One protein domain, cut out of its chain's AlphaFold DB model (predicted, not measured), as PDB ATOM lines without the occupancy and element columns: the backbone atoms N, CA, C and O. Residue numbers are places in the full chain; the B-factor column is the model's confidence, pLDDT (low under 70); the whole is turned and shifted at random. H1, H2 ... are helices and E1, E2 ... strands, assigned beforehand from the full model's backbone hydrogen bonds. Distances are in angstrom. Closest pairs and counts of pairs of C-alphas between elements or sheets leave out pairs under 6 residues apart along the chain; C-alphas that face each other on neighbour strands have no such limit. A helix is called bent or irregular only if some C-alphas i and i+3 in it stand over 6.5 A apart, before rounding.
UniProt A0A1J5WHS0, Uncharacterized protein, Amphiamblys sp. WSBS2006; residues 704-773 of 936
ATOM      1  N   SER A 704      13.165  33.246  -3.887       61.03
ATOM      2  CA  SER A 704      14.613  33.388  -4.061       61.03
ATOM      3  C   SER A 704      15.436  32.587  -3.043       61.03
ATOM      4  O   SER A 704      16.543  32.166  -3.354       61.03
ATOM      5  N   SER A 705      14.904  32.314  -1.847       61.41
ATOM      6  CA  SER A 705      15.552  31.451  -0.851       61.41
ATOM      7  C   SER A 705      15.408  29.952  -1.137       61.41
ATOM      8  O   SER A 705      16.195  29.175  -0.601       61.41
ATOM      9  N   ILE A 706      14.460  29.537  -1.993       61.19
ATOM     10  CA  ILE A 706      14.385  28.156  -2.508       61.19
ATOM     11  C   ILE A 706      15.630  27.859  -3.362       61.19
ATOM     12  O   ILE A 706      16.147  26.743  -3.353       61.19
ATOM     13  N   PHE A 707      16.166  28.877  -4.043       61.28
ATOM     14  CA  PHE A 707      17.235  28.744  -5.027       61.28
ATOM     15  C   PHE A 707      18.360  29.724  -4.712       61.28
ATOM     16  O   PHE A 707      18.483  30.778  -5.325       61.28
ATOM     17  N   GLY A 708      19.216  29.364  -3.752       57.00
ATOM     18  CA  GLY A 708      20.389  30.153  -3.347       57.00
ATOM     19  C   GLY A 708      21.457  30.397  -4.434       57.00
ATOM     20  O   GLY A 708      22.592  30.706  -4.095       57.00
ATOM     21  N   ALA A 709      21.142  30.247  -5.722       48.97
ATOM     22  CA  ALA A 709      22.002  30.588  -6.850       48.97
ATOM     23  C   ALA A 709      21.160  31.181  -7.989       48.97
ATOM     24  O   ALA A 709      20.044  30.726  -8.236       48.97
ATOM     25  N   LYS A 710      21.721  32.173  -8.689       51.38
ATOM     26  CA  LYS A 710      21.042  32.992  -9.706       51.38
ATOM     27  C   LYS A 710      20.508  32.224 -10.931       51.38
ATOM     28  O   LYS A 710      19.668  32.789 -11.613       51.38
ATOM     29  N   ASP A 711      20.890  30.955 -11.140       53.09
ATOM     30  CA  ASP A 711      20.626  30.218 -12.395       53.09
ATOM     31  C   ASP A 711      20.106  28.770 -12.230       53.09
ATOM     32  O   ASP A 711      20.241  27.939 -13.130       53.09
ATOM     33  N   LYS A 712      19.507  28.408 -11.086       68.38
ATOM     34  CA  LYS A 712      19.007  27.035 -10.868       68.38
ATOM     35  C   LYS A 712      17.561  26.868 -11.334       68.38
ATOM     36  O   LYS A 712      16.629  26.949 -10.542       68.38
ATOM     37  N   SER A 713      17.391  26.604 -12.623       76.88
ATOM     38  CA  SER A 713      16.141  26.072 -13.170       76.88
ATOM     39  C   SER A 713      15.832  24.667 -12.641       76.88
ATOM     40  O   SER A 713      16.744  23.845 -12.541       76.88
ATOM     41  N   ILE A 714      14.561  24.365 -12.393       83.31
ATOM     42  CA  ILE A 714      14.053  23.038 -12.043       83.31
ATOM     43  C   ILE A 714      13.591  22.349 -13.313       83.31
ATOM     44  O   ILE A 714      12.658  22.807 -13.965       83.31
ATOM     45  N   TRP A 715      14.195  21.217 -13.629       86.25
ATOM     46  CA  TRP A 715      13.683  20.367 -14.685       86.25
ATOM     47  C   TRP A 715      12.470  19.568 -14.201       86.25
ATOM     48  O   TRP A 715      12.567  18.860 -13.200       86.25
ATOM     49  N   VAL A 716      11.332  19.694 -14.888       87.75
ATOM     50  CA  VAL A 716      10.104  18.932 -14.576       87.75
ATOM     51  C   VAL A 716       9.646  18.023 -15.723       87.75
ATOM     52  O   VAL A 716       8.618  17.365 -15.595       87.75
ATOM     53  N   GLY A 717      10.408  17.959 -16.822       87.81
ATOM     54  CA  GLY A 717      10.119  17.088 -17.961       87.81
ATOM     55  C   GLY A 717       8.908  17.540 -18.783       87.81
ATOM     56  O   GLY A 717       8.707  18.738 -19.013       87.81
ATOM     57  N   LYS A 718       8.116  16.570 -19.257       91.12
ATOM     58  CA  LYS A 718       6.865  16.798 -19.998       91.12
ATOM     59  C   LYS A 718       5.690  16.874 -19.019       91.12
ATOM     60  O   LYS A 718       5.500  15.966 -18.214       91.12
ATOM     61  N   VAL A 719       4.892  17.936 -19.104       94.31
ATOM     62  CA  VAL A 719       3.742  18.215 -18.233       94.31
ATOM     63  C   VAL A 719       2.507  18.523 -19.081       94.31
ATOM     64  O   VAL A 719       2.471  19.537 -19.782       94.31
ATOM     65  N   LYS A 720       1.466  17.684 -18.980       96.19
ATOM     66  CA  LYS A 720       0.189  17.907 -19.686       96.19
ATOM     67  C   LYS A 720      -0.648  19.016 -19.049       96.19
ATOM     68  O   LYS A 720      -1.175  19.855 -19.769       96.19
ATOM     69  N   SER A 721      -0.765  19.038 -17.720       97.31
ATOM     70  CA  SER A 721      -1.505  20.064 -16.975       97.31
ATOM     71  C   SER A 721      -0.643  20.664 -15.865       97.31
ATOM     72  O   SER A 721      -0.288  19.968 -14.912       97.31
ATOM     73  N   LEU A 722      -0.379  21.968 -15.926       97.50
ATOM     74  CA  LEU A 722       0.337  22.714 -14.889       97.50
ATOM     75  C   LEU A 722      -0.619  23.649 -14.145       97.50
ATOM     76  O   LEU A 722      -1.212  24.545 -14.741       97.50
ATOM     77  N   ARG A 723      -0.740  23.470 -12.827       97.88
ATOM     78  CA  ARG A 723      -1.594  24.279 -11.948       97.88
ATOM     79  C   ARG A 723      -0.748  24.970 -10.894       97.88
ATOM     80  O   ARG A 723      -0.151  24.308 -10.048       97.88
ATOM     81  N   LEU A 724      -0.694  26.296 -10.938       96.38
ATOM     82  CA  LEU A 724       0.023  27.112  -9.962       96.38
ATOM     83  C   LEU A 724      -0.957  28.038  -9.254       96.38
ATOM     84  O   LEU A 724      -1.521  28.943  -9.861       96.38
ATOM     85  N   GLU A 725      -1.118  27.832  -7.953       94.19
ATOM     86  CA  GLU A 725      -2.074  28.568  -7.135       94.19
ATOM     87  C   GLU A 725      -1.374  29.452  -6.094       94.19
ATOM     88  O   GLU A 725      -0.370  29.087  -5.463       94.19
ATOM     89  N   ARG A 726      -1.954  30.632  -5.859       91.25
ATOM     90  CA  ARG A 726      -1.509  31.636  -4.882       91.25
ATOM     91  C   ARG A 726      -0.067  32.088  -5.162       91.25
ATOM     92  O   ARG A 726       0.225  32.585  -6.244       91.25
ATOM     93  N   TYR A 727       0.848  31.959  -4.197       89.50
ATOM     94  CA  TYR A 727       2.248  32.357  -4.386       89.50
ATOM     95  C   TYR A 727       3.052  31.360  -5.232       89.50
ATOM     96  O   TYR A 727       4.184  31.668  -5.591       89.50
ATOM     97  N   ALA A 728       2.501  30.189  -5.580       91.31
ATOM     98  CA  ALA A 728       3.214  29.207  -6.399       91.31
ATOM     99  C   ALA A 728       3.431  29.679  -7.847       91.31
ATOM    100  O   ALA A 728       4.368  29.222  -8.495       91.31
ATOM    101  N   VAL A 729       2.639  30.644  -8.335       90.56
ATOM    102  CA  VAL A 729       2.804  31.255  -9.671       90.56
ATOM    103  C   VAL A 729       4.222  31.803  -9.881       90.56
ATOM    104  O   VAL A 729       4.761  31.769 -10.983       90.56
ATOM    105  N   ASN A 730       4.876  32.233  -8.807       86.44
ATOM    106  CA  ASN A 730       6.227  32.792  -8.832       86.44
ATOM    107  C   ASN A 730       7.327  31.764  -9.111       86.44
ATOM    108  O   ASN A 730       8.474  32.150  -9.326       86.44
ATOM    109  N   ILE A 731       6.997  30.473  -9.096       87.75
ATOM    110  CA  ILE A 731       7.920  29.395  -9.459       87.75
ATOM    111  C   ILE A 731       7.933  29.180 -10.969       87.75
ATOM    112  O   ILE A 731       8.907  28.641 -11.479       87.75
ATOM    113  N   LEU A 732       6.920  29.657 -11.702       90.06
ATOM    114  CA  LEU A 732       6.823  29.467 -13.148       90.06
ATOM    115  C   LEU A 732       8.106  29.855 -13.917       90.06
ATOM    116  O   LEU A 732       8.543  29.038 -14.720       90.06
ATOM    117  N   PRO A 733       8.774  31.003 -13.653       86.19
ATOM    118  CA  PRO A 733      10.027  31.360 -14.338       86.19
ATOM    119  C   PRO A 733      11.192  30.395 -14.081       86.19
ATOM    120  O   PRO A 733      12.216  30.469 -14.753       86.19
ATOM    121  N   LEU A 734      11.073  29.543 -13.063       84.50
ATOM    122  CA  LEU A 734      12.113  28.624 -12.616       84.50
ATOM    123  C   LEU A 734      11.885  27.208 -13.141       84.50
ATOM    124  O   LEU A 734      12.800  26.392 -13.055       84.50
ATOM    125  N   LEU A 735      10.702  26.900 -13.674       88.69
ATOM    126  CA  LEU A 735      10.415  25.599 -14.269       88.69
ATOM    127  C   LEU A 735      11.000  25.545 -15.681       88.69
ATOM    128  O   LEU A 735      10.698  26.388 -16.522       88.69
ATOM    129  N   LYS A 736      11.817  24.529 -15.950       88.25
ATOM    130  CA  LYS A 736      12.175  24.105 -17.300       88.25
ATOM    131  C   LYS A 736      11.305  22.913 -17.669       88.25
ATOM    132  O   LYS A 736      11.313  21.892 -16.981       88.25
ATOM    133  N   LEU A 737      10.559  23.095 -18.747       88.31
ATOM    134  CA  LEU A 737       9.768  22.070 -19.414       88.31
ATOM    135  C   LEU A 737      10.531  21.588 -20.643       88.31
ATOM    136  O   LEU A 737      11.367  22.321 -21.177       88.31
ATOM    137  N   HIS A 738      10.237  20.368 -21.077       88.31
ATOM    138  CA  HIS A 738      10.795  19.828 -22.312       88.31
ATOM    139  C   HIS A 738      10.469  20.697 -23.522       88.31
ATOM    140  O   HIS A 738       9.411  21.314 -23.559       88.31
ATOM    141  N   GLU A 739      11.385  20.759 -24.493       83.81
ATOM    142  CA  GLU A 739      11.183  21.530 -25.727       83.81
ATOM    143  C   GLU A 739       9.928  21.045 -26.462       83.81
ATOM    144  O   GLU A 739       9.000  21.815 -26.646       83.81
ATOM    145  N   ASP A 740       9.792  19.732 -26.663       86.75
ATOM    146  CA  ASP A 740       8.563  19.104 -27.177       86.75
ATOM    147  C   ASP A 740       7.354  19.102 -26.209       86.75
ATOM    148  O   ASP A 740       6.456  18.256 -26.331       86.75
ATOM    149  N   ASN A 741       7.324  19.945 -25.172       90.50
ATOM    150  CA  ASN A 741       6.212  19.939 -24.230       90.50
ATOM    151  C   ASN A 741       4.953  20.550 -24.856       90.50
ATOM    152  O   ASN A 741       4.846  21.762 -25.041       90.50
ATOM    153  N   VAL A 742       3.951  19.700 -25.085       91.06
ATOM    154  CA  VAL A 742       2.603  20.115 -25.482       91.06
ATOM    155  C   VAL A 742       1.683  20.045 -24.268       91.06
ATOM    156  O   VAL A 742       1.218  18.972 -23.881       91.06
ATOM    157  N   MET A 743       1.415  21.203 -23.672       94.56
ATOM    158  CA  MET A 743       0.556  21.346 -22.502       94.56
ATOM    159  C   MET A 743      -0.915  21.470 -22.923       94.56
ATOM    160  O   MET A 743      -1.281  22.306 -23.751       94.56
ATOM    161  N   GLU A 744      -1.776  20.643 -22.339       96.44
ATOM    162  CA  GLU A 744      -3.229  20.715 -22.503       96.44
ATOM    163  C   GLU A 744      -3.816  21.883 -21.702       96.44
ATOM    164  O   GLU A 744      -4.639  22.625 -22.233       96.44
ATOM    165  N   GLU A 745      -3.357  22.083 -20.463       97.06
ATOM    166  CA  GLU A 745      -3.859  23.121 -19.553       97.06
ATOM    167  C   GLU A 745      -2.716  23.799 -18.777       97.06
ATOM    168  O   GLU A 745      -1.973  23.147 -18.042       97.06
ATOM    169  N   LEU A 746      -2.624  25.127 -18.867       97.12
ATOM    170  CA  LEU A 746      -1.866  25.970 -17.945       97.12
ATOM    171  C   LEU A 746      -2.845  26.791 -17.103       97.12
ATOM    172  O   LEU A 746      -3.453  27.735 -17.605       97.12
ATOM    173  N   ARG A 747      -2.973  26.478 -15.812       97.62
ATOM    174  CA  ARG A 747      -3.820  27.221 -14.871       97.62
ATOM    175  C   ARG A 747      -2.972  27.991 -13.870       97.62
ATOM    176  O   ARG A 747      -2.205  27.403 -13.111       97.62
ATOM    177  N   LEU A 748      -3.151  29.306 -13.840       97.06
ATOM    178  CA  LEU A 748      -2.473  30.207 -12.914       97.06
ATOM    179  C   LEU A 748      -3.520  30.983 -12.117       97.06
ATOM    180  O   LEU A 748      -4.283  31.762 -12.687       97.06
ATOM    181  N   GLY A 749      -3.532  30.808 -10.801       95.56
ATOM    182  CA  GLY A 749      -4.414  31.536  -9.897       95.56
ATOM    183  C   GLY A 749      -3.613  32.285  -8.848       95.56
ATOM    184  O   GLY A 749      -2.703  31.735  -8.234       95.56
ATOM    185  N   SER A 750      -3.917  33.564  -8.623       92.44
ATOM    186  CA  SER A 750      -3.255  34.323  -7.559       92.44
ATOM    187  C   SER A 750      -4.174  35.318  -6.869       92.44
ATOM    188  O   SER A 750      -4.632  36.289  -7.460       92.44
ATOM    189  N   THR A 751      -4.364  35.131  -5.563       88.94
ATOM    190  CA  THR A 751      -5.147  36.036  -4.713       88.94
ATOM    191  C   THR A 751      -4.376  37.281  -4.271       88.94
ATOM    192  O   THR A 751      -4.981  38.198  -3.720       88.94
ATOM    193  N   ASN A 752      -3.055  37.348  -4.490       83.31
ATOM    194  CA  ASN A 752      -2.231  38.447  -3.988       83.31
ATOM    195  C   ASN A 752      -1.358  39.074  -5.075       83.31
ATOM    196  O   ASN A 752      -0.443  38.441  -5.600       83.31
ATOM    197  N   ARG A 753      -1.545  40.379  -5.291       83.00
ATOM    198  CA  ARG A 753      -0.733  41.228  -6.171       83.00
ATOM    199  C   ARG A 753       0.782  41.060  -5.994       83.00
ATOM    200  O   ARG A 753       1.508  41.065  -6.985       83.00
ATOM    201  N   LYS A 754       1.270  40.943  -4.753       78.31
ATOM    202  CA  LYS A 754       2.707  40.842  -4.446       78.31
ATOM    203  C   LYS A 754       3.355  39.601  -5.041       78.31
ATOM    204  O   LYS A 754       4.518  39.685  -5.410       78.31
ATOM    205  N   SER A 755       2.613  38.493  -5.154       72.81
ATOM    206  CA  SER A 755       3.146  37.270  -5.757       72.81
ATOM    207  C   SER A 755       3.650  37.577  -7.171       72.81
ATOM    208  O   SER A 755       4.854  37.591  -7.402       72.81
ATOM    209  N   ILE A 756       2.765  38.012  -8.065       78.81
ATOM    210  CA  ILE A 756       3.083  38.236  -9.476       78.81
ATOM    211  C   ILE A 756       4.221  39.242  -9.690       78.81
ATOM    212  O   ILE A 756       5.005  39.081 -10.620       78.81
ATOM    213  N   PHE A 757       4.374  40.249  -8.825       73.44
ATOM    214  CA  PHE A 757       5.486  41.199  -8.933       73.44
ATOM    215  C   PHE A 757       6.865  40.555  -8.843       73.44
ATOM    216  O   PHE A 757       7.775  41.001  -9.532       73.44
ATOM    217  N   GLU A 758       7.034  39.518  -8.028       70.19
ATOM    218  CA  GLU A 758       8.314  38.816  -7.927       70.19
ATOM    219  C   GLU A 758       8.602  38.023  -9.207       70.19
ATOM    220  O   GLU A 758       9.711  38.104  -9.733       70.19
ATOM    221  N   ALA A 759       7.587  37.353  -9.771       69.06
ATOM    222  CA  ALA A 759       7.695  36.680 -11.070       69.06
ATOM    223  C   ALA A 759       8.058  37.671 -12.196       69.06
ATOM    224  O   ALA A 759       8.886  37.391 -13.062       69.06
ATOM    225  N   LEU A 760       7.479  38.875 -12.150       69.81
ATOM    226  CA  LEU A 760       7.756  39.966 -13.086       69.81
ATOM    227  C   LEU A 760       9.064  40.724 -12.792       69.81
ATOM    228  O   LEU A 760       9.547  41.448 -13.658       69.81
ATOM    229  N   GLY A 761       9.660  40.576 -11.611       66.31
ATOM    230  CA  GLY A 761      10.878  41.286 -11.203       66.31
ATOM    231  C   GLY A 761      12.184  40.632 -11.661       66.31
ATOM    232  O   GLY A 761      13.237  41.263 -11.577       66.31
ATOM    233  N   ALA A 762      12.142  39.388 -12.155       63.47
ATOM    234  CA  ALA A 762      13.312  38.703 -12.711       63.47
ATOM    235  C   ALA A 762      13.853  39.487 -13.924       63.47
ATOM    236  O   ALA A 762      13.121  39.687 -14.898       63.47
ATOM    237  N   LYS A 763      15.098  39.980 -13.814       54.00
ATOM    238  CA  LYS A 763      15.620  41.125 -14.582       54.00
ATOM    239  C   LYS A 763      15.589  40.975 -16.108       54.00
ATOM    240  O   LYS A 763      15.402  41.997 -16.744       54.00
ATOM    241  N   ASP A 764      15.632  39.763 -16.671       54.03
ATOM    242  CA  ASP A 764      15.723  39.582 -18.136       54.03
ATOM    243  C   ASP A 764      14.966  38.350 -18.696       54.03
ATOM    244  O   ASP A 764      15.106  37.992 -19.861       54.03
ATOM    245  N   GLY A 765      14.148  37.667 -17.888       62.28
ATOM    246  CA  GLY A 765      13.587  36.362 -18.262       62.28
ATOM    247  C   GLY A 765      12.180  36.440 -18.846       62.28
ATOM    248  O   GLY A 765      11.215  36.674 -18.117       62.28
ATOM    249  N   THR A 766      12.041  36.189 -20.142       73.00
ATOM    250  CA  THR A 766      10.775  35.703 -20.702       73.00
ATOM    251  C   THR A 766      10.524  34.283 -20.203       73.00
ATOM    252  O   THR A 766      11.442  33.469 -20.178       73.00
ATOM    253  N   ILE A 767       9.298  33.992 -19.790       83.75
ATOM    254  CA  ILE A 767       8.871  32.700 -19.257       83.75
ATOM    255  C   ILE A 767       8.371  31.858 -20.430       83.75
ATOM    256  O   ILE A 767       7.258  32.072 -20.905       83.75
ATOM    257  N   CYS A 768       9.183  30.921 -20.907       84.62
ATOM    258  CA  CYS A 768       8.784  29.995 -21.964       84.62
ATOM    259  C   CYS A 768       8.125  28.753 -21.348       84.62
ATOM    260  O   CYS A 768       8.739  28.100 -20.509       84.62
ATOM    261  N   VAL A 769       6.896  28.421 -21.759       86.81
ATOM    262  CA  VAL A 769       6.153  27.242 -21.250       86.81
ATOM    263  C   VAL A 769       5.843  26.191 -22.329       86.81
ATOM    264  O   VAL A 769       5.039  25.289 -22.099       86.81
ATOM    265  N   GLY A 770       6.494  26.299 -23.493       87.56
ATOM    266  CA  GLY A 770       6.235  25.451 -24.661       87.56
ATOM    267  C   GLY A 770       4.899  25.784 -25.331       87.56
ATOM    268  O   GLY A 770       4.406  26.917 -25.235       87.56
ATOM    269  N   ARG A 771       4.305  24.800 -26.006       90.50
ATOM    270  CA  ARG A 771       2.983  24.920 -26.637       90.50
ATOM    271  C   ARG A 771       1.874  24.693 -25.608       90.50
ATOM    272  O   ARG A 771       1.877  23.678 -24.916       90.50
ATOM    273  N   VAL A 772       0.895  25.596 -25.537       93.69
ATOM    274  CA  VAL A 772      -0.221  25.530 -24.572       93.69
ATOM    275  C   VAL A 772      -1.557  25.588 -25.307       93.69
ATOM    276  O   VAL A 772      -1.847  26.572 -25.982       93.69
ATOM    277  N   LYS A 773      -2.394  24.555 -25.160       94.88
ATOM    278  CA  LYS A 773      -3.741  24.527 -25.758       94.88
ATOM    279  C   LYS A 773      -4.718  25.420 -24.994       94.88
ATOM    280  O   LYS A 773      -5.353  26.278 -25.600       94.88
TER     281      LYS A 773
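This is residues 704 to 773 of the 936 residues of an uncharacterized protein of Amphiamblys sp. WSBS2006 (UniProt A0A1J5WHS0). A sheet of four strands curls like part of a barrel, and the sharp bend in E1 gives it a V shape; H1 bridges the open end of the V, from the end of E1 to the beginning of E2. H2 packs on H1, side by side with it, and E4 lies at the other end of the domain, next to the beginning of E3. The printed part has 70 residues with two named helices and four named strands, in the order E1, H1, E2, E3, H2, E4; the sheet order is E2, E1, E3, E4, with parallel neighbours throughout. The class is mixed, helices and strands, and the whole is compact, with a radius of gyration of the C-alphas of 12.2 A and spans of 28 by 28 by 19 A.

E1, residues 714 to 726, bends by 128 degrees at residue 718. Its residues 714 to 717 pair with the edge strand E2, residues 735 to 737, where N 736 and O 714 are 2.8 A apart. Its residues 721 to 725 pair with E3, residues 742 to 750, where N 722 and O 745 are 2.9 A apart. E3 pairs over residues 742 to 743 with the other edge strand, E4, residues 771 to 773; N 743 and O 771 are 2.8 A apart. These pairs are within hydrogen-bond range. E1, H1, E2, with H1 at residues 727 to 734, form a strand-helix-strand unit, two parallel neighbour strands with a helix between, and its crossover is right-handed. E3, H2, E4, with H2 at residues 753 to 761, form another, also right-handed. The sheet is twisted, and H1 is on it at the sheet's level, with a height over the sheet of 1.3 A. The closest C-alphas of H1 and E3 are those of Val 729 and Leu 748, 6.3 A apart. H1 and H2 touch, closest at the C-alphas of Asn 730 and Ala 759, 4.7 A apart, with a shallow tilt of 10 degrees, the same way. H2 is only just not on the sheet, with 4 pairs of C-alphas within 10 A. H1 is irregular, but only just: C-alphas 730 and 733 are 6.8 A apart. O i to N i+4 pairs within range number 0 of 4 in H1 and 2 of 5 in H2; O i to N i+3 pairs number 4 of 5 and 6 of 6.

E1 begins at C-alpha 714 (14.053, 23.038, -12.043) and is 19.2 A long. H1 measures 13.4 A, E3 23.6 A and H2 12.7 A from first to last C-alpha. E4 ends at C-alpha 773 (-3.741, 24.527, -25.758).

The C-alphas of Gly 708 and Lys 773 are the two farthest apart, 33.4 A. The printed part has no cut and no long link. Mean pLDDT of the printed part is 82.1; residues 704 to 712 and 759 to 765 are under 70.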